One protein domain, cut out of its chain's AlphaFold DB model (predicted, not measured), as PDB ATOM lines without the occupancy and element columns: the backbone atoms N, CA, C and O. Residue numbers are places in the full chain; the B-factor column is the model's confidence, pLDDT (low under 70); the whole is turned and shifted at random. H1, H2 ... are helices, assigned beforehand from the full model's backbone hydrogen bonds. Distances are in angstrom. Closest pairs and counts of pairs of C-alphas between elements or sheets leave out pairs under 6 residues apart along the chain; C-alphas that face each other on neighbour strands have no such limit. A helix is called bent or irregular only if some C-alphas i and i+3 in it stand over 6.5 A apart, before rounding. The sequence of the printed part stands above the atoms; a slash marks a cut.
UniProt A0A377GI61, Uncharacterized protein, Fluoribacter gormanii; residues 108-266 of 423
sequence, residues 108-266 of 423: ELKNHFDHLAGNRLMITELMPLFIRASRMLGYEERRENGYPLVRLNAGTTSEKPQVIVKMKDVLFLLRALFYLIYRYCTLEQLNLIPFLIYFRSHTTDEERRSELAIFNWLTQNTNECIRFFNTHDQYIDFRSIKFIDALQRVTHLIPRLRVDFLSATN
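AT A GLANCE: This is residues 108 to 266 of the 423 residues of an uncharacterized protein of Fluoribacter gormanii (UniProt A0A377GI61). Two helices, H2 and H4, run side by side in opposite ways through the middle, and the helical hairpin of H5 and H6 covers one side of them, with H6 crossing H2. H1 packs on H5 at one end of the domain, H3 packs on H4 toward the other end, the short H8 and H9 lie over the pair on the side away from H6, and H7 and H10 lie along the H4 side with few contacts. The 159 printed residues have ten named helices, H1 to H10 in order along the chain, and no named strand; the class is all helix. The whole is compact, with a radius of gyration of the C-alphas of 14.9 A, and spans 45 by 39 by 29 A.

HOW THE PARTS SIT: Start at H1, residues 108 to 117; it only just touches H2, residues 123 to 137, with 3 pairs of C-alphas within 8 A, the closest being Lys 110 and Ile 123 at 6.3 A. H2 is the hub, touching four other helices. Look next at H3, residues 149 to 156, which touches residues 163 to 167 of H4, residues 161 to 184; the closest C-alphas, of Gly 155 and Met 167, are 6.3 A apart, at a steep tilt of 47 degrees, opposite ways. H4 touches H2 at a shallow tilt of 29 degrees, opposite ways, and the closest C-alphas are those of Ala 133 and Val 170, 5.8 A apart. H5, residues 187 to 198, touches H1 at a shallow tilt of 29 degrees, opposite ways, closest at the C-alphas of Phe 113 and Gln 189, 5.6 A. H5 and H6, residues 205 to 220, form a helical hairpin at a shallow tilt of 19 degrees, with the closest C-alphas, of Ile 197 and Arg 208, 5.8 A apart. H6 touches residues 130 to 135 of H2, about perpendicular at 75 degrees, closest at the C-alphas of Phe 130 and Glu 211, 5.6 A. H7, residues 222 to 231, is close to H4 but not clearly touching, with the C-alphas of Arg 175 and Phe 229 closest at 7.0 A. H8, residues 240 to 243, only just touches H4, with 3 pairs of C-alphas within 8 A, the closest being Asp 169 and Ser 240 at 5.6 A. H9, residues 245 to 249, touches H2, closest at the C-alphas of Leu 129 and Ala 246, 5.5 A; it touches H8 only at the corner. H10, residues 258 to 264, is close to H4 but not clearly touching, with the C-alphas of Tyr 179 and Ala 264 closest at 7.5 A. H1 and H10, for instance, are apart. Every O i to N i+4 pair is within hydrogen-bond range in H1, H3, H4, H6, H7, H9 and H10; H2 has 8 of 11 and H5 has 6 of 8, while H8 is too short for such a pair.

IN THESE COORDINATES: Find C-alpha 108 at (-54.733, 13.278, -0.202), where H1 begins its 14.2 A. H2 measures 21.0 A, H6 21.3 A and H5 18.3 A; H5 is only just irregular, with C-alphas 191 and 194 6.8 A apart. From C-alpha 161 at (-20.398, -11.082, 8.708), H4, the longest helix, runs 34.2 A. H3 measures 10.4 A, H7 14.2 A, H8 5.1 A and H9 6.5 A. H10, 9.8 A long, ends at C-alpha 264 at (-47.533, -17.742, 4.775).

THE WHOLE: The C-alphas of Glu 108 and Glu 159 are the two farthest apart, at 45.2 A. The printed part has no cut. The link from H2 to H3, with 11 residues, is long. The mean pLDDT of the printed part is 93.2, and residue 119 is under 70.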
ATOM      1  N   GLU A 108     -53.524  13.773   0.456       95.94
ATOM      2  CA  GLU A 108     -54.733  13.278  -0.202       95.94
ATOM      3  C   GLU A 108     -54.618  11.797  -0.583       95.94
ATOM      4  O   GLU A 108     -55.470  10.985  -0.220       95.94
ATOM      5  N   LEU A 109     -53.530  11.411  -1.258       96.56
ATOM      6  CA  LEU A 109     -53.298  10.015  -1.640       96.56
ATOM      7  C   LEU A 109     -53.223   9.095  -0.424       96.56
ATOM      8  O   LEU A 109     -53.701   7.962  -0.468       96.56
ATOM      9  N   LYS A 110     -52.623   9.577   0.668       96.38
ATOM     10  CA  LYS A 110     -52.556   8.858   1.936       96.38
ATOM     11  C   LYS A 110     -53.957   8.638   2.497       96.38
ATOM     12  O   LYS A 110     -54.283   7.512   2.858       96.38
ATOM     13  N   ASN A 111     -54.786   9.679   2.540       95.12
ATOM     14  CA  ASN A 111     -56.146   9.577   3.058       95.12
ATOM     15  C   ASN A 111     -57.000   8.638   2.202       95.12
ATOM     16  O   ASN A 111     -57.731   7.815   2.751       95.12
ATOM     17  N   HIS A 112     -56.844   8.687   0.877       94.50
ATOM     18  CA  HIS A 112     -57.494   7.750  -0.034       94.50
ATOM     19  C   HIS A 112     -57.037   6.304   0.227       94.50
ATOM     20  O   HIS A 112     -57.868   5.411   0.407       94.50
ATOM     21  N   PHE A 113     -55.729   6.060   0.338       95.75
ATOM     22  CA  PHE A 113     -55.195   4.731   0.646       95.75
ATOM     23  C   PHE A 113     -55.721   4.185   1.984       95.75
ATOM     24  O   PHE A 113     -56.126   3.021   2.062       95.75
ATOM     25  N   ASP A 114     -55.716   5.013   3.029       94.56
ATOM     26  CA  ASP A 114     -56.127   4.637   4.385       94.56
ATOM     27  C   ASP A 114     -57.651   4.434   4.485       94.56
ATOM     28  O   ASP A 114     -58.111   3.541   5.201       94.56
ATOM     29  N   HIS A 115     -58.442   5.195   3.718       92.62
ATOM     30  CA  HIS A 115     -59.885   4.985   3.588       92.62
ATOM     31  C   HIS A 115     -60.193   3.596   3.012       92.62
ATOM     32  O   HIS A 115     -60.967   2.839   3.602       92.62
ATOM     33  N   LEU A 116     -59.515   3.219   1.921       88.12
ATOM     34  CA  LEU A 116     -59.638   1.891   1.310       88.12
ATOM     35  C   LEU A 116     -59.189   0.764   2.256       88.12
ATOM     36  O   LEU A 116     -59.717  -0.348   2.203       88.12
ATOM     37  N   ALA A 117     -58.237   1.035   3.154       81.69
ATOM     38  CA  ALA A 117     -57.709   0.039   4.083       81.69
ATOM     39  C   ALA A 117     -58.718  -0.396   5.160       81.69
ATOM     40  O   ALA A 117     -58.550  -1.471   5.750       81.69
ATOM     41  N   GLY A 118     -59.721   0.435   5.475       78.25
ATOM     42  CA  GLY A 118     -60.723   0.147   6.506       78.25
ATOM     43  C   GLY A 118     -60.115  -0.220   7.869       78.25
ATOM     44  O   GLY A 118     -60.606  -1.134   8.533       78.25
ATOM     45  N   ASN A 119     -59.025   0.450   8.266       67.50
ATOM     46  CA  ASN A 119     -58.242   0.198   9.491       67.50
ATOM     47  C   ASN A 119     -57.428  -1.108   9.538       67.50
ATOM     48  O   ASN A 119     -57.180  -1.634  10.624       67.50
ATOM     49  N   ARG A 120     -57.011  -1.659   8.391       84.81
ATOM     50  CA  ARG A 120     -56.146  -2.854   8.357       84.81
ATOM     51  C   ARG A 120     -54.660  -2.522   8.269       84.81
ATOM     52  O   ARG A 120     -53.949  -2.702   9.245       84.81
ATOM     53  N   LEU A 121     -54.200  -2.112   7.092       92.88
ATOM     54  CA  LEU A 121     -52.812  -1.753   6.820       92.88
ATOM     55  C   LEU A 121     -52.811  -0.322   6.302       92.88
ATOM     56  O   LEU A 121     -53.282  -0.093   5.190       92.88
ATOM     57  N   MET A 122     -52.296   0.610   7.097       95.38
ATOM     58  CA  MET A 122     -52.240   2.018   6.707       95.38
ATOM     59  C   MET A 122     -50.955   2.329   5.938       95.38
ATOM     60  O   MET A 122     -49.909   1.693   6.138       95.38
ATOM     61  N   ILE A 123     -50.979   3.361   5.095       96.06
ATOM     62  CA  ILE A 123     -49.791   3.765   4.334       96.06
ATOM     63  C   ILE A 123     -48.658   4.231   5.251       96.06
ATOM     64  O   ILE A 123     -47.480   4.026   4.949       96.06
ATOM     65  N   THR A 124     -48.997   4.780   6.422       95.56
ATOM     66  CA  THR A 124     -48.039   5.189   7.459       95.56
ATOM     67  C   THR A 124     -47.258   4.020   8.063       95.56
ATOM     68  O   THR A 124     -46.253   4.233   8.743       95.56
ATOM     69  N   GLU A 125     -47.705   2.788   7.827       96.38
ATOM     70  CA  GLU A 125     -47.047   1.557   8.263       96.38
ATOM     71  C   GLU A 125     -46.305   0.881   7.108       96.38
ATOM     72  O   GLU A 125     -45.195   0.381   7.297       96.38
ATOM     73  N   LEU A 126     -46.883   0.926   5.902       97.12
ATOM     74  CA  LEU A 126     -46.317   0.305   4.707       97.12
ATOM     75  C   LEU A 126     -45.157   1.115   4.098       97.12
ATOM     76  O   LEU A 126     -44.095   0.560   3.821       97.12
ATOM     77  N   MET A 127     -45.318   2.430   3.915       97.38
ATOM     78  CA  MET A 127     -44.311   3.285   3.268       97.38
ATOM     79  C   MET A 127     -42.949   3.291   3.995       97.38
ATOM     80  O   MET A 127     -41.916   3.174   3.328       97.38
ATOM     81  N   PRO A 128     -42.879   3.333   5.345       97.69
ATOM     82  CA  PRO A 128     -41.602   3.237   6.055       97.69
ATOM     83  C   PRO A 128     -40.807   1.963   5.762       97.69
ATOM     84  O   PRO A 128     -39.577   1.985   5.854       97.69
ATOM     85  N   LEU A 129     -41.472   0.857   5.412       98.06
ATOM     86  CA  LEU A 129     -40.789  -0.375   5.031       98.06
ATOM     87  C   LEU A 129     -40.079  -0.222   3.681       98.06
ATOM     88  O   LEU A 129     -38.923  -0.631   3.581       98.06
ATOM     89  N   PHE A 130     -40.710   0.409   2.681       97.56
ATOM     90  CA  PHE A 130     -40.073   0.713   1.391       97.56
ATOM     91  C   PHE A 130     -38.858   1.623   1.571       97.56
ATOM     92  O   PHE A 130     -37.762   1.276   1.128       97.56
ATOM     93  N   ILE A 131     -39.029   2.728   2.305       97.19
ATOM     94  CA  ILE A 131     -37.956   3.690   2.606       97.19
ATOM     95  C   ILE A 131     -36.794   2.997   3.327       97.19
ATOM     96  O   ILE A 131     -35.619   3.238   3.043       97.19
ATOM     97  N   ARG A 132     -37.089   2.126   4.301       97.69
ATOM     98  CA  ARG A 132     -36.036   1.433   5.047       97.69
ATOM     99  C   ARG A 132     -35.340   0.380   4.193       97.69
ATOM    100  O   ARG A 132     -34.115   0.278   4.269       97.69
ATOM    101  N   ALA A 133     -36.086  -0.373   3.389       96.81
ATOM    102  CA  ALA A 133     -35.530  -1.368   2.485       96.81
ATOM    103  C   ALA A 133     -34.608  -0.719   1.441       96.81
ATOM    104  O   ALA A 133     -33.482  -1.188   1.281       96.81
ATOM    105  N   SER A 134     -35.023   0.390   0.814       96.06
ATOM    106  CA  SER A 134     -34.207   1.128  -0.161       96.06
ATOM    107  C   SER A 134     -32.927   1.680   0.472       96.06
ATOM    108  O   SER A 134     -31.830   1.438  -0.027       96.06
ATOM    109  N   ARG A 135     -33.025   2.316   1.645       95.56
ATOM    110  CA  ARG A 135     -31.863   2.817   2.402       95.56
ATOM    111  C   ARG A 135     -30.875   1.721   2.766       95.56
ATOM    112  O   ARG A 135     -29.665   1.903   2.640       95.56
ATOM    113  N   MET A 136     -31.375   0.587   3.253       95.31
ATOM    114  CA  MET A 136     -30.510  -0.515   3.654       95.31
ATOM    115  C   MET A 136     -29.902  -1.205   2.435       95.31
ATOM    116  O   MET A 136     -28.707  -1.467   2.443       95.31
ATOM    117  N   LEU A 137     -30.644  -1.444   1.358       94.44
ATOM    118  CA  LEU A 137     -30.070  -2.009   0.133       94.44
ATOM    119  C   LEU A 137     -29.114  -1.028  -0.581       94.44
ATOM    120  O   LEU A 137     -28.231  -1.445  -1.331       94.44
ATOM    121  N   GLY A 138     -29.236   0.262  -0.265       93.25
ATOM    122  CA  GLY A 138     -28.606   1.375  -0.960       93.25
ATOM    123  C   GLY A 138     -29.442   1.778  -2.172       93.25
ATOM    124  O   GLY A 138     -30.077   0.927  -2.791       93.25
ATOM    125  N   TYR A 139     -29.395   3.056  -2.543       93.81
ATOM    126  CA  TYR A 139     -30.231   3.587  -3.619       93.81
ATOM    127  C   TYR A 139     -29.774   3.149  -5.011       93.81
ATOM    128  O   TYR A 139     -28.572   3.039  -5.256       93.81
ATOM    129  N   GLU A 140     -30.743   2.931  -5.895       91.00
ATOM    130  CA  GLU A 140     -30.589   2.632  -7.313       91.00
ATOM    131  C   GLU A 140     -29.910   3.791  -8.055       91.00
ATOM    132  O   GLU A 140     -30.356   4.947  -8.033       91.00
ATOM    133  N   GLU A 141     -28.839   3.473  -8.776       87.19
ATOM    134  CA  GLU A 141     -28.144   4.444  -9.618       87.19
ATOM    135  C   GLU A 141     -28.856   4.615 -10.970       87.19
ATOM    136  O   GLU A 141     -29.495   3.701 -11.476       87.19
ATOM    137  N   ARG A 142     -28.736   5.784 -11.621       81.00
ATOM    138  CA  ARG A 142     -29.480   6.096 -12.870       81.00
ATOM    139  C   ARG A 142     -29.240   5.124 -14.034       81.00
ATOM    140  O   ARG A 142     -29.990   5.157 -15.002       81.00
ATOM    141  N   ARG A 143     -28.165   4.339 -13.989       83.25
ATOM    142  CA  ARG A 143     -27.766   3.386 -15.037       83.25
ATOM    143  C   ARG A 143     -27.701   1.946 -14.524       83.25
ATOM    144  O   ARG A 143     -27.156   1.085 -15.210       83.25
ATOM    145  N   GLU A 144     -28.189   1.697 -13.313       83.12
ATOM    146  CA  GLU A 144     -28.185   0.363 -12.732       83.12
ATOM    147  C   GLU A 144     -29.322  -0.465 -13.328       83.12
ATOM    148  O   GLU A 144     -30.493  -0.143 -13.173       83.12
ATOM    149  N   ASN A 145     -28.968  -1.556 -14.003       84.31
ATOM    150  CA  ASN A 145     -29.944  -2.509 -14.517       84.31
ATOM    151  C   ASN A 145     -30.087  -3.675 -13.536       84.31
ATOM    152  O   ASN A 145     -29.091  -4.239 -13.085       84.31
ATOM    153  N   GLY A 146     -31.327  -4.075 -13.249       86.44
ATOM    154  CA  GLY A 146     -31.614  -5.249 -12.418       86.44
ATOM    155  C   GLY A 146     -31.634  -4.988 -10.909       86.44
ATOM    156  O   GLY A 146     -31.570  -5.939 -10.127       86.44
ATOM    157  N   TYR A 147     -31.735  -3.732 -10.472       92.75
ATOM    158  CA  TYR A 147     -32.107  -3.413  -9.092       92.75
ATOM    159  C   TYR A 147     -33.564  -3.869  -8.816       92.75
ATOM    160  O   TYR A 147     -34.406  -3.754  -9.706       92.75
ATOM    161  N   PRO A 148     -33.905  -4.392  -7.618       94.75
ATOM    162  CA  PRO A 148     -33.039  -4.633  -6.458       94.75
ATOM    163  C   PRO A 148     -32.241  -5.949  -6.530       94.75
ATOM    164  O   PRO A 148     -31.315  -6.151  -5.742       94.75
ATOM    165  N   LEU A 149     -32.582  -6.850  -7.455       94.06
ATOM    166  CA  LEU A 149     -32.105  -8.235  -7.482       94.06
ATOM    167  C   LEU A 149     -30.578  -8.373  -7.557       94.06
ATOM    168  O   LEU A 149     -30.005  -9.191  -6.838       94.06
ATOM    169  N   VAL A 150     -29.902  -7.571  -8.383       93.31
ATOM    170  CA  VAL A 150     -28.433  -7.604  -8.520       93.31
ATOM    171  C   VAL A 150     -27.749  -7.340  -7.175       93.31
ATOM    172  O   VAL A 150     -26.823  -8.061  -6.797       93.31
ATOM    173  N   ARG A 151     -28.246  -6.366  -6.402       94.62
ATOM    174  CA  ARG A 151     -27.710  -6.049  -5.069       94.62
ATOM    175  C   ARG A 151     -28.022  -7.128  -4.047       94.62
ATOM    176  O   ARG A 151     -27.173  -7.434  -3.213       94.62
ATOM    177  N   LEU A 152     -29.212  -7.720  -4.123       96.00
ATOM    178  CA  LEU A 152     -29.589  -8.835  -3.258       96.00
ATOM    179  C   LEU A 152     -28.685 -10.048  -3.501       96.00
ATOM    180  O   LEU A 152     -28.130 -10.573  -2.542       96.00
ATOM    181  N   ASN A 153     -28.452 -10.424  -4.761       94.75
ATOM    182  CA  ASN A 153     -27.529 -11.502  -5.131       94.75
ATOM    183  C   ASN A 153     -26.096 -11.231  -4.646       94.75
ATOM    184  O   ASN A 153     -25.451 -12.107  -4.071       94.75
ATOM    185  N   ALA A 154     -25.588 -10.010  -4.841       93.38
ATOM    186  CA  ALA A 154     -24.263  -9.631  -4.352       93.38
ATOM    187  C   ALA A 154     -24.175  -9.677  -2.813       93.38
ATOM    188  O   ALA A 154     -23.153 -10.061  -2.247       93.38
ATOM    189  N   GLY A 155     -25.256  -9.305  -2.125       93.88
ATOM    190  CA  GLY A 155     -25.347  -9.357  -0.670       93.88
ATOM    191  C   GLY A 155     -25.390 -10.780  -0.116       93.88
ATOM    192  O   GLY A 155     -24.679 -11.074   0.845       93.88
ATOM    193  N   THR A 156     -26.191 -11.673  -0.706       93.88
ATOM    194  CA  THR A 156     -26.384 -13.046  -0.202       93.88
ATOM    195  C   THR A 156     -25.226 -13.990  -0.517       93.88
ATOM    196  O   THR A 156     -25.097 -15.025   0.136       93.88
ATOM    197  N   THR A 157     -24.370 -13.621  -1.473       94.06
ATOM    198  CA  THR A 157     -23.120 -14.326  -1.808       94.06
ATOM    199  C   THR A 157     -21.914 -13.837  -1.001       94.06
ATOM    200  O   THR A 157     -20.835 -14.417  -1.087       94.06
ATOM    201  N   SER A 158     -22.069 -12.779  -0.196       92.50
ATOM    202  CA  SER A 158     -20.976 -12.228   0.602       92.50
ATOM    203  C   SER A 158     -20.675 -13.073   1.841       92.50
ATOM    204  O   SER A 158     -21.560 -13.365   2.639       92.50
ATOM    205  N   GLU A 159     -19.395 -13.361   2.080       91.81
ATOM    206  CA  GLU A 159     -18.931 -14.046   3.298       91.81
ATOM    207  C   GLU A 159     -18.706 -13.089   4.486       91.81
ATOM    208  O   GLU A 159     -18.410 -13.512   5.603       91.81
ATOM    209  N   LYS A 160     -18.833 -11.771   4.269       94.75
ATOM    210  CA  LYS A 160     -18.554 -10.759   5.298       94.75
ATOM    211  C   LYS A 160     -19.667 -10.748   6.363       94.75
ATOM    212  O   LYS A 160     -20.805 -10.420   6.016       94.75
ATOM    213  N   PRO A 161     -19.373 -10.978   7.661       93.31
ATOM    214  CA  PRO A 161     -20.398 -11.082   8.708       93.31
ATOM    215  C   PRO A 161     -21.356  -9.886   8.788       93.31
ATOM    216  O   PRO A 161     -22.565 -10.054   8.925       93.31
ATOM    217  N   GLN A 162     -20.836  -8.668   8.644       93.31
ATOM    218  CA  GLN A 162     -21.623  -7.435   8.652       93.31
ATOM    219  C   GLN A 162     -22.591  -7.333   7.464       93.31
ATOM    220  O   GLN A 162     -23.687  -6.794   7.609       93.31
ATOM    221  N   VAL A 163     -22.212  -7.872   6.300       92.81
ATOM    222  CA  VAL A 163     -23.083  -7.915   5.117       92.81
ATOM    223  C   VAL A 163     -24.174  -8.956   5.329       92.81
ATOM    224  O   VAL A 163     -25.335  -8.663   5.072       92.81
ATOM    225  N   ILE A 164     -23.832 -10.117   5.894       93.38
ATOM    226  CA  ILE A 164     -24.799 -11.172   6.218       93.38
ATOM    227  C   ILE A 164     -25.874 -10.652   7.184       93.38
ATOM    228  O   ILE A 164     -27.062 -10.824   6.922       93.38
ATOM    229  N   VAL A 165     -25.484  -9.975   8.273       93.88
ATOM    230  CA  VAL A 165     -26.441  -9.387   9.234       93.88
ATOM    231  C   VAL A 165     -27.350  -8.371   8.544       93.88
ATOM    232  O   VAL A 165     -28.570  -8.466   8.646       93.88
ATOM    233  N   LYS A 166     -26.767  -7.458   7.764       95.19
ATOM    234  CA  LYS A 166     -27.523  -6.473   6.985       95.19
ATOM    235  C   LYS A 166     -28.497  -7.131   5.997       95.19
ATOM    236  O   LYS A 166     -29.602  -6.634   5.804       95.19
ATOM    237  N   MET A 167     -28.113  -8.243   5.372       96.31
ATOM    238  CA  MET A 167     -28.969  -8.983   4.441       96.31
ATOM    239  C   MET A 167     -30.102  -9.728   5.122       96.31
ATOM    240  O   MET A 167     -31.183  -9.802   4.548       96.31
ATOM    241  N   LYS A 168     -29.917 -10.201   6.356       96.50
ATOM    242  CA  LYS A 168     -31.039 -10.727   7.143       96.50
ATOM    243  C   LYS A 168     -32.121  -9.670   7.345       96.50
ATOM    244  O   LYS A 168     -33.295  -9.922   7.088       96.50
ATOM    245  N   ASP A 169     -31.700  -8.466   7.722       96.62
ATOM    246  CA  ASP A 169     -32.591  -7.327   7.928       96.62
ATOM    247  C   ASP A 169     -33.309  -6.909   6.636       96.62
ATOM    248  O   ASP A 169     -34.532  -6.757   6.623       96.62
ATOM    249  N   VAL A 170     -32.564  -6.761   5.533       97.12
ATOM    250  CA  VAL A 170     -33.127  -6.391   4.224       97.12
ATOM    251  C   VAL A 170     -34.101  -7.450   3.715       97.12
ATOM    252  O   VAL A 170     -35.198  -7.106   3.279       97.12
ATOM    253  N   LEU A 171     -33.746  -8.735   3.784       97.00
ATOM    254  CA  LEU A 171     -34.619  -9.797   3.285       97.00
ATOM    255  C   LEU A 171     -35.867  -9.971   4.131       97.00
ATOM    256  O   LEU A 171     -36.930 -10.253   3.579       97.00
ATOM    257  N   PHE A 172     -35.785  -9.743   5.442       96.94
ATOM    258  CA  PHE A 172     -36.989  -9.733   6.254       96.94
ATOM    259  C   PHE A 172     -37.877  -8.523   5.926       96.94
ATOM    260  O   PHE A 172     -39.074  -8.705   5.726       96.94
ATOM    261  N   LEU A 173     -37.319  -7.319   5.752       97.06
ATOM    262  CA  LEU A 173     -38.081  -6.147   5.293       97.06
ATOM    263  C   LEU A 173     -38.808  -6.408   3.969       97.06
ATOM    264  O   LEU A 173     -40.015  -6.200   3.878       97.06
ATOM    265  N   LEU A 174     -38.088  -6.901   2.959       97.81
ATOM    266  CA  LEU A 174     -38.648  -7.152   1.631       97.81
ATOM    267  C   LEU A 174     -39.699  -8.263   1.646       97.81
ATOM    268  O   LEU A 174     -40.743  -8.131   1.012       97.81
ATOM    269  N   ARG A 175     -39.474  -9.340   2.402       96.69
ATOM    270  CA  ARG A 175     -40.454 -10.424   2.513       96.69
ATOM    271  C   ARG A 175     -41.666 -10.032   3.355       96.69
ATOM    272  O   ARG A 175     -42.761 -10.523   3.099       96.69
ATOM    273  N   ALA A 176     -41.498  -9.149   4.341       97.19
ATOM    274  CA  ALA A 176     -42.608  -8.572   5.094       97.19
ATOM    275  C   ALA A 176     -43.442  -7.640   4.205       97.19
ATOM    276  O   ALA A 176     -44.658  -7.795   4.174       97.19
ATOM    277  N   LEU A 177     -42.807  -6.755   3.424       97.44
ATOM    278  CA  LEU A 177     -43.472  -5.953   2.386       97.44
ATOM    279  C   LEU A 177     -44.286  -6.840   1.447       97.44
ATOM    280  O   LEU A 177     -45.480  -6.625   1.271       97.44
ATOM    281  N   PHE A 178     -43.645  -7.876   0.905       95.50
ATOM    282  CA  PHE A 178     -44.286  -8.847   0.032       95.50
ATOM    283  C   PHE A 178     -45.514  -9.482   0.698       95.50
ATOM    284  O   PHE A 178     -46.614  -9.444   0.158       95.50
ATOM    285  N   TYR A 179     -45.364 -10.010   1.912       94.56
ATOM    286  CA  TYR A 179     -46.484 -10.577   2.657       94.56
ATOM    287  C   TYR A 179     -47.635  -9.579   2.841       94.56
ATOM    288  O   TYR A 179     -48.787  -9.929   2.597       94.56
ATOM    289  N   LEU A 180     -47.328  -8.349   3.263       95.56
ATOM    290  CA  LEU A 180     -48.327  -7.328   3.563       95.56
ATOM    291  C   LEU A 180     -49.107  -6.912   2.315       95.56
ATOM    292  O   LEU A 180     -50.335  -6.875   2.369       95.56
ATOM    293  N   ILE A 181     -48.411  -6.705   1.193       93.81
ATOM    294  CA  ILE A 181     -49.003  -6.408  -0.118       93.81
ATOM    295  C   ILE A 181     -50.041  -7.474  -0.482       93.81
ATOM    296  O   ILE A 181     -51.220  -7.167  -0.612       93.81
ATOM    297  N   TYR A 182     -49.634  -8.746  -0.542       90.56
ATOM    298  CA  TYR A 182     -50.509  -9.843  -0.983       90.56
ATOM    299  C   TYR A 182     -51.567 -10.266   0.040       90.56
ATOM    300  O   TYR A 182     -52.442 -11.086  -0.260       90.56
ATOM    301  N   ARG A 183     -51.478  -9.772   1.276       88.88
ATOM    302  CA  ARG A 183     -52.419 -10.118   2.341       88.88
ATOM    303  C   ARG A 183     -53.452  -9.033   2.607       88.88
ATOM    304  O   ARG A 183     -54.571  -9.390   2.981       88.88
ATOM    305  N   TYR A 184     -53.074  -7.766   2.482       90.44
ATOM    306  CA  TYR A 184     -53.868  -6.650   2.992       90.44
ATOM    307  C   TYR A 184     -54.207  -5.586   1.952       90.44
ATOM    308  O   TYR A 184     -55.198  -4.895   2.172       90.44
ATOM    309  N   CYS A 185     -53.447  -5.455   0.861       91.50
ATOM    310  CA  CYS A 185     -53.720  -4.431  -0.146       91.50
ATOM    311  C   CYS A 185     -54.786  -4.878  -1.155       91.50
ATOM    312  O   CYS A 185     -54.808  -6.037  -1.576       91.50
ATOM    313  N   THR A 186     -55.639  -3.941  -1.573       90.00
ATOM    314  CA  THR A 186     -56.486  -4.083  -2.770       90.00
ATOM    315  C   THR A 186     -55.748  -3.629  -4.027       90.00
ATOM    316  O   THR A 186     -54.692  -2.994  -3.939       90.00
ATOM    317  N   LEU A 187     -56.292  -3.932  -5.208       89.81
ATOM    318  CA  LEU A 187     -55.727  -3.472  -6.478       89.81
ATOM    319  C   LEU A 187     -55.634  -1.938  -6.545       89.81
ATOM    320  O   LEU A 187     -54.612  -1.393  -6.957       89.81
ATOM    321  N   GLU A 188     -56.666  -1.240  -6.080       90.25
ATOM    322  CA  GLU A 188     -56.726   0.223  -6.031       90.25
ATOM    323  C   GLU A 188     -55.618   0.778  -5.136       90.25
ATOM    324  O   GLU A 188     -54.881   1.675  -5.542       90.25
ATOM    325  N   GLN A 189     -55.423   0.191  -3.951       94.00
ATOM    326  CA  GLN A 189     -54.337   0.579  -3.053       94.00
ATOM    327  C   GLN A 189     -52.959   0.400  -3.698       94.00
ATOM    328  O   GLN A 189     -52.085   1.247  -3.517       94.00
ATOM    329  N   LEU A 190     -52.751  -0.668  -4.477       94.06
ATOM    330  CA  LEU A 190     -51.495  -0.862  -5.203       94.06
ATOM    331  C   LEU A 190     -51.276   0.190  -6.288       94.06
ATOM    332  O   LEU A 190     -50.147   0.652  -6.451       94.06
ATOM    333  N   ASN A 191     -52.335   0.605  -6.981       93.69
ATOM    334  CA  ASN A 191     -52.253   1.646  -8.005       93.69
ATOM    335  C   ASN A 191     -51.869   3.015  -7.419       93.69
ATOM    336  O   ASN A 191     -51.238   3.811  -8.111       93.69
ATOM    337  N   LEU A 192     -52.171   3.275  -6.142       96.12
ATOM    338  CA  LEU A 192     -51.789   4.516  -5.455       96.12
ATOM    339  C   LEU A 192     -50.305   4.558  -5.049       96.12
ATOM    340  O   LEU A 192     -49.730   5.643  -4.950       96.12
ATOM    341  N   ILE A 193     -49.660   3.408  -4.803       97.00
ATOM    342  CA  ILE A 193     -48.295   3.353  -4.239       97.00
ATOM    343  C   ILE A 193     -47.254   4.108  -5.088       97.00
ATOM    344  O   ILE A 193     -46.491   4.880  -4.502       97.00
ATOM    345  N   PRO A 194     -47.197   3.972  -6.430       96.94
ATOM    346  CA  PRO A 194     -46.263   4.747  -7.249       96.94
ATOM    347  C   PRO A 194     -46.406   6.264  -7.073       96.94
ATOM    348  O   PRO A 194     -45.401   6.973  -6.990       96.94
ATOM    349  N   PHE A 195     -47.640   6.762  -6.955       96.69
ATOM    350  CA  PHE A 195     -47.914   8.183  -6.736       96.69
ATOM    351  C   PHE A 195     -47.537   8.617  -5.321       96.69
ATOM    352  O   PHE A 195     -46.923   9.665  -5.148       96.69
ATOM    353  N   LEU A 196     -47.811   7.784  -4.315       97.12
ATOM    354  CA  LEU A 196     -47.372   8.017  -2.937       97.12
ATOM    355  C   LEU A 196     -45.843   8.092  -2.827       97.12
ATOM    356  O   LEU A 196     -45.320   8.941  -2.109       97.12
ATOM    357  N   ILE A 197     -45.110   7.244  -3.555       97.19
ATOM    358  CA  ILE A 197     -43.642   7.318  -3.633       97.19
ATOM    359  C   ILE A 197     -43.217   8.631  -4.301       97.19
ATOM    360  O   ILE A 197     -42.351   9.339  -3.786       97.19
ATOM    361  N   TYR A 198     -43.833   8.981  -5.433       95.75
ATOM    362  CA  TYR A 198     -43.484  10.175  -6.199       95.75
ATOM    363  C   TYR A 198     -43.718  11.474  -5.411       95.75
ATOM    364  O   TYR A 198     -42.802  12.287  -5.258       95.75
ATOM    365  N   PHE A 199     -44.913  11.643  -4.842       95.81
ATOM    366  CA  PHE A 199     -45.306  12.847  -4.112       95.81
ATOM    367  C   PHE A 199     -44.766  12.906  -2.679       95.81
ATOM    368  O   PHE A 199     -45.068  13.841  -1.945       95.81
ATOM    369  N   ARG A 200     -43.925  11.959  -2.249       93.94
ATOM    370  CA  ARG A 200     -43.308  12.025  -0.920       93.94
ATOM    371  C   ARG A 200     -42.461  13.299  -0.785       93.94
ATOM    372  O   ARG A 200     -41.613  13.603  -1.636       93.94
ATOM    373  N   SER A 201     -42.700  14.045   0.292       87.88
ATOM    374  CA  SER A 201     -41.965  15.272   0.613       87.88
ATOM    375  C   SER A 201     -40.515  14.970   1.005       87.88
ATOM    376  O   SER A 201     -40.194  13.857   1.432       87.88
ATOM    377  N   HIS A 202     -39.625  15.953   0.829       86.69
ATOM    378  CA  HIS A 202     -38.202  15.876   1.208       86.69
ATOM    379  C   HIS A 202     -37.510  14.576   0.764       86.69
ATOM    380  O   HIS A 202     -36.841  13.905   1.548       86.69
ATOM    381  N   THR A 203     -37.727  14.202  -0.495       89.56
ATOM    382  CA  THR A 203     -37.266  12.936  -1.066       89.56
ATOM    383  C   THR A 203     -36.456  13.207  -2.318       89.56
ATOM    384  O   THR A 203     -36.849  14.043  -3.129       89.56
ATOM    385  N   THR A 204     -35.336  12.510  -2.496       92.00
ATOM    386  CA  THR A 204     -34.537  12.638  -3.723       92.00
ATOM    387  C   THR A 204     -35.083  11.755  -4.847       92.00
ATOM    388  O   THR A 204     -35.737  10.739  -4.611       92.00
ATOM    389  N   ASP A 205     -34.753  12.082  -6.097       91.31
ATOM    390  CA  ASP A 205     -35.101  11.235  -7.248       91.31
ATOM    391  C   ASP A 205     -34.522   9.815  -7.142       91.31
ATOM    392  O   ASP A 205     -35.079   8.868  -7.692       91.31
ATOM    393  N   GLU A 206     -33.380   9.660  -6.472       93.75
ATOM    394  CA  GLU A 206     -32.735   8.364  -6.235       93.75
ATOM    395  C   GLU A 206     -33.534   7.525  -5.237       93.75
ATOM    396  O   GLU A 206     -33.758   6.339  -5.480       93.75
ATOM    397  N   GLU A 207     -34.024   8.142  -4.158       95.25
ATOM    398  CA  GLU A 207     -34.923   7.497  -3.198       95.25
ATOM    399  C   GLU A 207     -36.212   7.028  -3.886       95.25
ATOM    400  O   GLU A 207     -36.544   5.843  -3.798       95.25
ATOM    401  N   ARG A 208     -36.873   7.914  -4.651       95.06
ATOM    402  CA  ARG A 208     -38.110   7.596  -5.394       95.06
ATOM    403  C   ARG A 208     -37.913   6.423  -6.348       95.06
ATOM    404  O   ARG A 208     -38.720   5.496  -6.357       95.06
ATOM    405  N   ARG A 209     -36.829   6.440  -7.132       95.25
ATOM    406  CA  ARG A 209     -36.526   5.372  -8.099       95.25
ATOM    407  C   ARG A 209     -36.321   4.031  -7.400       95.25
ATOM    408  O   ARG A 209     -36.968   3.056  -7.757       95.25
ATOM    409  N   SER A 210     -35.530   4.028  -6.326       97.06
ATOM    410  CA  SER A 210     -35.234   2.828  -5.537       97.06
ATOM    411  C   SER A 210     -36.482   2.216  -4.901       97.06
ATOM    412  O   SER A 210     -36.652   0.997  -4.888       97.06
ATOM    413  N   GLU A 211     -37.345   3.055  -4.327       97.62
ATOM    414  CA  GLU A 211     -38.606   2.634  -3.712       97.62
ATOM    415  C   GLU A 211     -39.557   2.061  -4.770       97.62
ATOM    416  O   GLU A 211     -40.103   0.971  -4.581       97.62
ATOM    417  N   LEU A 212     -39.678   2.739  -5.917       96.75
ATOM    418  CA  LEU A 212     -40.501   2.293  -7.039       96.75
ATOM    419  C   LEU A 212     -39.985   0.983  -7.646       96.75
ATOM    420  O   LEU A 212     -40.775   0.095  -7.949       96.75
ATOM    421  N   ALA A 213     -38.672   0.821  -7.790       96.38
ATOM    422  CA  ALA A 213     -38.082  -0.400  -8.320       96.38
ATOM    423  C   ALA A 213     -38.267  -1.593  -7.369       96.38
ATOM    424  O   ALA A 213     -38.565  -2.695  -7.827       96.38
ATOM    425  N   ILE A 214     -38.180  -1.384  -6.045       97.62
ATOM    426  CA  ILE A 214     -38.564  -2.413  -5.064       97.62
ATOM    427  C   ILE A 214     -40.045  -2.768  -5.226       97.62
ATOM    428  O   ILE A 214     -40.376  -3.949  -5.308       97.62
ATOM    429  N   PHE A 215     -40.933  -1.773  -5.288       97.25
ATOM    430  CA  PHE A 215     -42.367  -2.004  -5.467       97.25
ATOM    431  C   PHE A 215     -42.674  -2.801  -6.743       97.25
ATOM    432  O   PHE A 215     -43.382  -3.810  -6.686       97.25
ATOM    433  N   ASN A 216     -42.089  -2.405  -7.874       94.94
ATOM    434  CA  ASN A 216     -42.263  -3.083  -9.155       94.94
ATOM    435  C   ASN A 216     -41.702  -4.504  -9.119       94.94
ATOM    436  O   ASN A 216     -42.352  -5.425  -9.603       94.94
ATOM    437  N   TRP A 217     -40.536  -4.721  -8.504       94.44
ATOM    438  CA  TRP A 217     -39.989  -6.067  -8.346       94.44
ATOM    439  C   TRP A 217     -40.955  -6.966  -7.568       94.44
ATOM    440  O   TRP A 217     -41.318  -8.031  -8.064       94.44
ATOM    441  N   LEU A 218     -41.462  -6.495  -6.423       94.00
ATOM    442  CA  LEU A 218     -42.378  -7.260  -5.571       94.00
ATOM    443  C   LEU A 218     -43.732  -7.573  -6.226       94.00
ATOM    444  O   LEU A 218     -44.307  -8.609  -5.909       94.00
ATOM    445  N   THR A 219     -44.245  -6.700  -7.101       90.88
ATOM    446  CA  THR A 219     -45.606  -6.813  -7.669       90.88
ATOM    447  C   THR A 219     -45.649  -7.346  -9.101       90.88
ATOM    448  O   THR A 219     -46.589  -8.051  -9.470       90.88
ATOM    449  N   GLN A 220     -44.633  -7.050  -9.914       88.06
ATOM    450  CA  GLN A 220     -44.572  -7.439 -11.327       88.06
ATOM    451  C   GLN A 220     -43.743  -8.714 -11.527       88.06
ATOM    452  O   GLN A 220     -44.091  -9.542 -12.364       88.06
ATOM    453  N   ASN A 221     -42.715  -8.950 -10.700       86.75
ATOM    454  CA  ASN A 221     -41.840 -10.129 -10.783       86.75
ATOM    455  C   ASN A 221     -42.136 -11.151  -9.671       86.75
ATOM    456  O   ASN A 221     -41.225 -11.710  -9.055       86.75
ATOM    457  N   THR A 222     -43.425 -11.405  -9.413       85.06
ATOM    458  CA  THR A 222     -43.915 -12.222  -8.280       85.06
ATOM    459  C   THR A 222     -43.207 -13.580  -8.170       85.06
ATOM    460  O   THR A 222     -42.762 -13.961  -7.088       85.06
ATOM    461  N   ASN A 223     -43.060 -14.308  -9.285       83.44
ATOM    462  CA  ASN A 223     -42.428 -15.633  -9.299       83.44
ATOM    463  C   ASN A 223     -40.927 -15.566  -8.963       83.44
ATOM    464  O   ASN A 223     -40.422 -16.341  -8.150       83.44
ATOM    465  N   GLU A 224     -40.207 -14.603  -9.541       87.62
ATOM    466  CA  GLU A 224     -38.789 -14.421  -9.235       87.62
ATOM    467  C   GLU A 224     -38.579 -14.042  -7.766       87.62
ATOM    468  O   GLU A 224     -37.711 -14.623  -7.110       87.62
ATOM    469  N   CYS A 225     -39.423 -13.155  -7.228       90.69
ATOM    470  CA  CYS A 225     -39.427 -12.793  -5.812       90.69
ATOM    471  C   CYS A 225     -39.644 -14.013  -4.917       90.69
ATOM    472  O   CYS A 225     -38.860 -14.249  -3.995       90.69
ATOM    473  N   ILE A 226     -40.679 -14.815  -5.196       88.81
ATOM    474  CA  ILE A 226     -40.995 -16.004  -4.398       88.81
ATOM    475  C   ILE A 226     -39.818 -16.974  -4.407       88.81
ATOM    476  O   ILE A 226     -39.369 -17.411  -3.347       88.81
ATOM    477  N   ARG A 227     -39.266 -17.272  -5.587       90.75
ATOM    478  CA  ARG A 227     -38.152 -18.208  -5.736       90.75
ATOM    479  C   ARG A 227     -36.922 -17.699  -4.997       90.75
ATOM    480  O   ARG A 227     -36.265 -18.470  -4.297       90.75
ATOM    481  N   PHE A 228     -36.640 -16.403  -5.109       94.56
ATOM    482  CA  PHE A 228     -35.540 -15.769  -4.399       94.56
ATOM    483  C   PHE A 228     -35.716 -15.891  -2.879       94.56
ATOM    484  O   PHE A 228     -34.797 -16.350  -2.199       94.56
ATOM    485  N   PHE A 229     -36.890 -15.541  -2.341       94.88
ATOM    486  CA  PHE A 229     -37.151 -15.615  -0.903       94.88
ATOM    487  C   PHE A 229     -37.081 -17.042  -0.361       94.88
ATOM    488  O   PHE A 229     -36.465 -17.235   0.683       94.88
ATOM    489  N   ASN A 230     -37.655 -18.022  -1.066       92.25
ATOM    490  CA  ASN A 230     -37.628 -19.428  -0.649       92.25
ATOM    491  C   ASN A 230     -36.199 -20.007  -0.684       92.25
ATOM    492  O   ASN A 230     -35.807 -20.744   0.217       92.25
ATOM    493  N   THR A 231     -35.380 -19.615  -1.670       94.94
ATOM    494  CA  THR A 231     -33.954 -20.005  -1.751       94.94
ATOM    495  C   THR A 231     -33.135 -19.458  -0.574       94.94
ATOM    496  O   THR A 231     -32.138 -20.058  -0.174       94.94
ATOM    497  N   HIS A 232     -33.554 -18.328   0.001       94.94
ATOM    498  CA  HIS A 232     -32.836 -17.617   1.057       94.94
ATOM    499  C   HIS A 232     -33.611 -17.584   2.387       94.94
ATOM    500  O   HIS A 232     -33.416 -16.673   3.194       94.94
ATOM    501  N   ASP A 233     -34.465 -18.578   2.662       94.31
ATOM    502  CA  ASP A 233     -35.255 -18.684   3.900       94.31
ATOM    503  C   ASP A 233     -34.402 -18.522   5.175       94.31
ATOM    504  O   ASP A 233     -34.851 -17.951   6.176       94.31
ATOM    505  N   GLN A 234     -33.154 -19.002   5.157       93.56
ATOM    506  CA  GLN A 234     -32.192 -18.900   6.261       93.56
ATOM    507  C   GLN A 234     -31.860 -17.457   6.665       93.56
ATOM    508  O   GLN A 234     -31.435 -17.225   7.797       93.56
ATOM    509  N   TYR A 235     -32.079 -16.485   5.776       94.62
ATOM    510  CA  TYR A 235     -31.865 -15.070   6.067       94.62
ATOM    511  C   TYR A 235     -33.028 -14.428   6.833       94.62
ATOM    512  O   TYR A 235     -32.862 -13.344   7.382       94.62
ATOM    513  N   ILE A 236     -34.188 -15.083   6.940       95.75
ATOM    514  CA  ILE A 236     -35.309 -14.547   7.719       95.75
ATOM    515  C   ILE A 236     -35.029 -14.711   9.215       95.75
ATOM    516  O   ILE A 236     -35.166 -15.806   9.772       95.75
ATOM    517  N   ASP A 237     -34.655 -13.605   9.862       93.81
ATOM    518  CA  ASP A 237     -34.289 -13.541  11.276       93.81
ATOM    519  C   ASP A 237     -35.256 -12.644  12.058       93.81
ATOM    520  O   ASP A 237     -35.260 -11.423  11.931       93.81
ATOM    521  N   PHE A 238     -36.065 -13.247  12.933       94.25
ATOM    522  CA  PHE A 238     -37.075 -12.515  13.706       94.25
ATOM    523  C   PHE A 238     -36.488 -11.484  14.680       94.25
ATOM    524  O   PHE A 238     -37.210 -10.619  15.178       94.25
ATOM    525  N   ARG A 239     -35.174 -11.525  14.930       94.00
ATOM    526  CA  ARG A 239     -34.484 -10.490  15.706       94.00
ATOM    527  C   ARG A 239     -34.587  -9.116  15.055       94.00
ATOM    528  O   ARG A 239     -34.641  -8.143  15.801       94.00
ATOM    529  N   SER A 240     -34.685  -9.020  13.727       94.56
ATOM    530  CA  SER A 240     -34.769  -7.733  13.024       94.56
ATOM    531  C   SER A 240     -35.986  -6.908  13.444       94.56
ATOM    532  O   SER A 240     -35.899  -5.685  13.458       94.56
ATOM    533  N   ILE A 241     -37.082  -7.541  13.893       94.81
ATOM    534  CA  ILE A 241     -38.221  -6.820  14.486       94.81
ATOM    535  C   ILE A 241     -37.747  -5.948  15.653       94.81
ATOM    536  O   ILE A 241     -38.145  -4.803  15.762       94.81
ATOM    537  N   LYS A 242     -36.840  -6.417  16.512       93.12
ATOM    538  CA  LYS A 242     -36.376  -5.625  17.665       93.12
ATOM    539  C   LYS A 242     -35.486  -4.440  17.286       93.12
ATOM    540  O   LYS A 242     -35.373  -3.517  18.080       93.12
ATOM    541  N   PHE A 243     -34.859  -4.468  16.113       93.12
ATOM    542  CA  PHE A 243     -33.841  -3.489  15.717       93.12
ATOM    543  C   PHE A 243     -34.287  -2.552  14.593       93.12
ATOM    544  O   PHE A 243     -33.592  -1.584  14.291       93.12
ATOM    545  N   ILE A 244     -35.422  -2.837  13.954       95.94
ATOM    546  CA  ILE A 244     -35.930  -2.066  12.824       95.94
ATOM    547  C   ILE A 244     -37.328  -1.557  13.157       95.94
ATOM    548  O   ILE A 244     -38.308  -2.293  13.047       95.94
ATOM    549  N   ASP A 245     -37.425  -0.271  13.491       96.38
ATOM    550  CA  ASP A 245     -38.681   0.387  13.882       96.38
ATOM    551  C   ASP A 245     -39.806   0.198  12.854       96.38
ATOM    552  O   ASP A 245     -40.965   0.016  13.218       96.38
ATOM    553  N   ALA A 246     -39.472   0.188  11.558       96.38
ATOM    554  CA  ALA A 246     -40.451  -0.048  10.497       96.38
ATOM    555  C   ALA A 246     -41.100  -1.445  10.605       96.38
ATOM    556  O   ALA A 246     -42.311  -1.562  10.449       96.38
ATOM    557  N   LEU A 247     -40.330  -2.489  10.951       96.44
ATOM    558  CA  LEU A 247     -40.868  -3.835  11.195       96.44
ATOM    559  C   LEU A 247     -41.684  -3.904  12.493       96.44
ATOM    560  O   LEU A 247     -42.680  -4.624  12.550       96.44
ATOM    561  N   GLN A 248     -41.291  -3.156  13.530       95.75
ATOM    562  CA  GLN A 248     -42.036  -3.116  14.797       95.75
ATOM    563  C   GLN A 248     -43.470  -2.650  14.591       95.75
ATOM    564  O   GLN A 248     -44.396  -3.289  15.092       95.75
ATOM    565  N   ARG A 249     -43.656  -1.584  13.804       95.62
ATOM    566  CA  ARG A 249     -44.978  -1.002  13.529       95.62
ATOM    567  C   ARG A 249     -45.936  -2.027  12.924       95.62
ATOM    568  O   ARG A 249     -47.056  -2.168  13.398       95.62
ATOM    569  N   VAL A 250     -45.454  -2.853  11.997       96.12
ATOM    570  CA  VAL A 250     -46.265  -3.884  11.321       96.12
ATOM    571  C   VAL A 250     -46.250  -5.254  12.005       96.12
ATOM    572  O   VAL A 250     -46.825  -6.210  11.484       96.12
ATOM    573  N   THR A 251     -45.620  -5.400  13.176       94.75
ATOM    574  CA  THR A 251     -45.474  -6.717  13.834       94.75
ATOM    575  C   THR A 251     -46.823  -7.356  14.179       94.75
ATOM    576  O   THR A 251     -46.947  -8.578  14.217       94.75
ATOM    577  N   HIS A 252     -47.854  -6.543  14.402       94.12
ATOM    578  CA  HIS A 252     -49.208  -7.019  14.676       94.12
ATOM    579  C   HIS A 252     -49.929  -7.584  13.436       94.12
ATOM    580  O   HIS A 252     -50.915  -8.303  13.593       94.12
ATOM    581  N   LEU A 253     -49.426  -7.303  12.229       94.69
ATOM    582  CA  LEU A 253     -49.980  -7.774  10.957       94.69
ATOM    583  C   LEU A 253     -49.257  -9.008  10.411       94.69
ATOM    584  O   LEU A 253     -49.804  -9.697   9.560       94.69
ATOM    585  N   ILE A 254     -48.049  -9.319  10.886       94.44
ATOM    586  CA  ILE A 254     -47.277 -10.480  10.424       94.44
ATOM    587  C   ILE A 254     -47.396 -11.671  11.393       94.44
ATOM    588  O   ILE A 254     -47.532 -11.483  12.606       94.44
ATOM    589  N   PRO A 255     -47.319 -12.922  10.901       94.06
ATOM    590  CA  PRO A 255     -47.222 -14.100  11.758       94.06
ATOM    591  C   PRO A 255     -46.090 -13.995  12.791       94.06
ATOM    592  O   PRO A 255     -44.964 -13.621  12.468       94.06
ATOM    593  N   ARG A 256     -46.388 -14.362  14.044       91.12
ATOM    594  CA  ARG A 256     -45.468 -14.204  15.189       91.12
ATOM    595  C   ARG A 256     -44.335 -15.224  15.215       91.12
ATOM    596  O   ARG A 256     -43.291 -14.964  15.808       91.12
ATOM    597  N   LEU A 257     -44.556 -16.399  14.631       92.19
ATOM    598  CA  LEU A 257     -43.564 -17.461  14.560       92.19
ATOM    599  C   LEU A 257     -42.919 -17.469  13.180       92.19
ATOM    600  O   LEU A 257     -43.599 -17.361  12.160       92.19
ATOM    601  N   ARG A 258     -41.601 -17.692  13.146       93.62
ATOM    602  CA  ARG A 258     -40.845 -17.791  11.891       93.62
ATOM    603  C   ARG A 258     -41.418 -18.852  10.957       93.62
ATOM    604  O   ARG A 258     -41.550 -18.591   9.770       93.62
ATOM    605  N   VAL A 259     -41.770 -20.025  11.485       92.31
ATOM    606  CA  VAL A 259     -42.338 -21.119  10.679       92.31
ATOM    607  C   VAL A 259     -43.653 -20.710  10.012       92.31
ATOM    608  O   VAL A 259     -43.833 -20.961   8.822       92.31
ATOM    609  N   ASP A 260     -44.517 -19.995  10.733       91.19
ATOM    610  CA  ASP A 260     -45.799 -19.528  10.205       91.19
ATOM    611  C   ASP A 260     -45.597 -18.431   9.156       91.19
ATOM    612  O   ASP A 260     -46.283 -18.416   8.140       91.19
ATOM    613  N   PHE A 261     -44.622 -17.537   9.357       93.81
ATOM    614  CA  PHE A 261     -44.288 -16.491   8.388       93.81
ATOM    615  C   PHE A 261     -43.719 -17.060   7.085       93.81
ATOM    616  O   PHE A 261     -44.144 -16.666   5.997       93.81
ATOM    617  N   LEU A 262     -42.800 -18.026   7.184       93.00
ATOM    618  CA  LEU A 262     -42.261 -18.724   6.017       93.00
ATOM    619  C   LEU A 262     -43.354 -19.503   5.284       93.00
ATOM    620  O   LEU A 262     -43.424 -19.439   4.061       93.00
ATOM    621  N   SER A 263     -44.246 -20.175   6.018       88.56
ATOM    622  CA  SER A 263     -45.397 -20.872   5.438       88.56
ATOM    623  C   SER A 263     -46.354 -19.905   4.734       88.56
ATOM    624  O   SER A 263     -46.789 -20.169   3.614       88.56
ATOM    625  N   ALA A 264     -46.633 -18.746   5.336       87.62
ATOM    626  CA  ALA A 264     -47.533 -17.742   4.775       87.62
ATOM    627  C   ALA A 264     -46.994 -17.062   3.504       87.62
ATOM    628  O   ALA A 264     -47.776 -16.501   2.742       87.62
ATOM    629  N   THR A 265     -45.682 -17.132   3.277       89.25
ATOM    630  CA  THR A 265     -44.973 -16.572   2.112       89.25
ATOM    631  C   THR A 265     -44.319 -17.662   1.258       89.25
ATOM    632  O   THR A 265     -43.361 -17.409   0.527       89.25
ATOM    633  N   ASN A 266     -44.798 -18.899   1.383       87.12
ATOM    634  CA  ASN A 266     -44.270 -20.030   0.635       87.12
ATOM    635  C   ASN A 266     -44.731 -19.980  -0.829       87.12
ATOM    636  O   ASN A 266     -45.845 -19.548  -1.128       87.12
TER     637      ASN A 266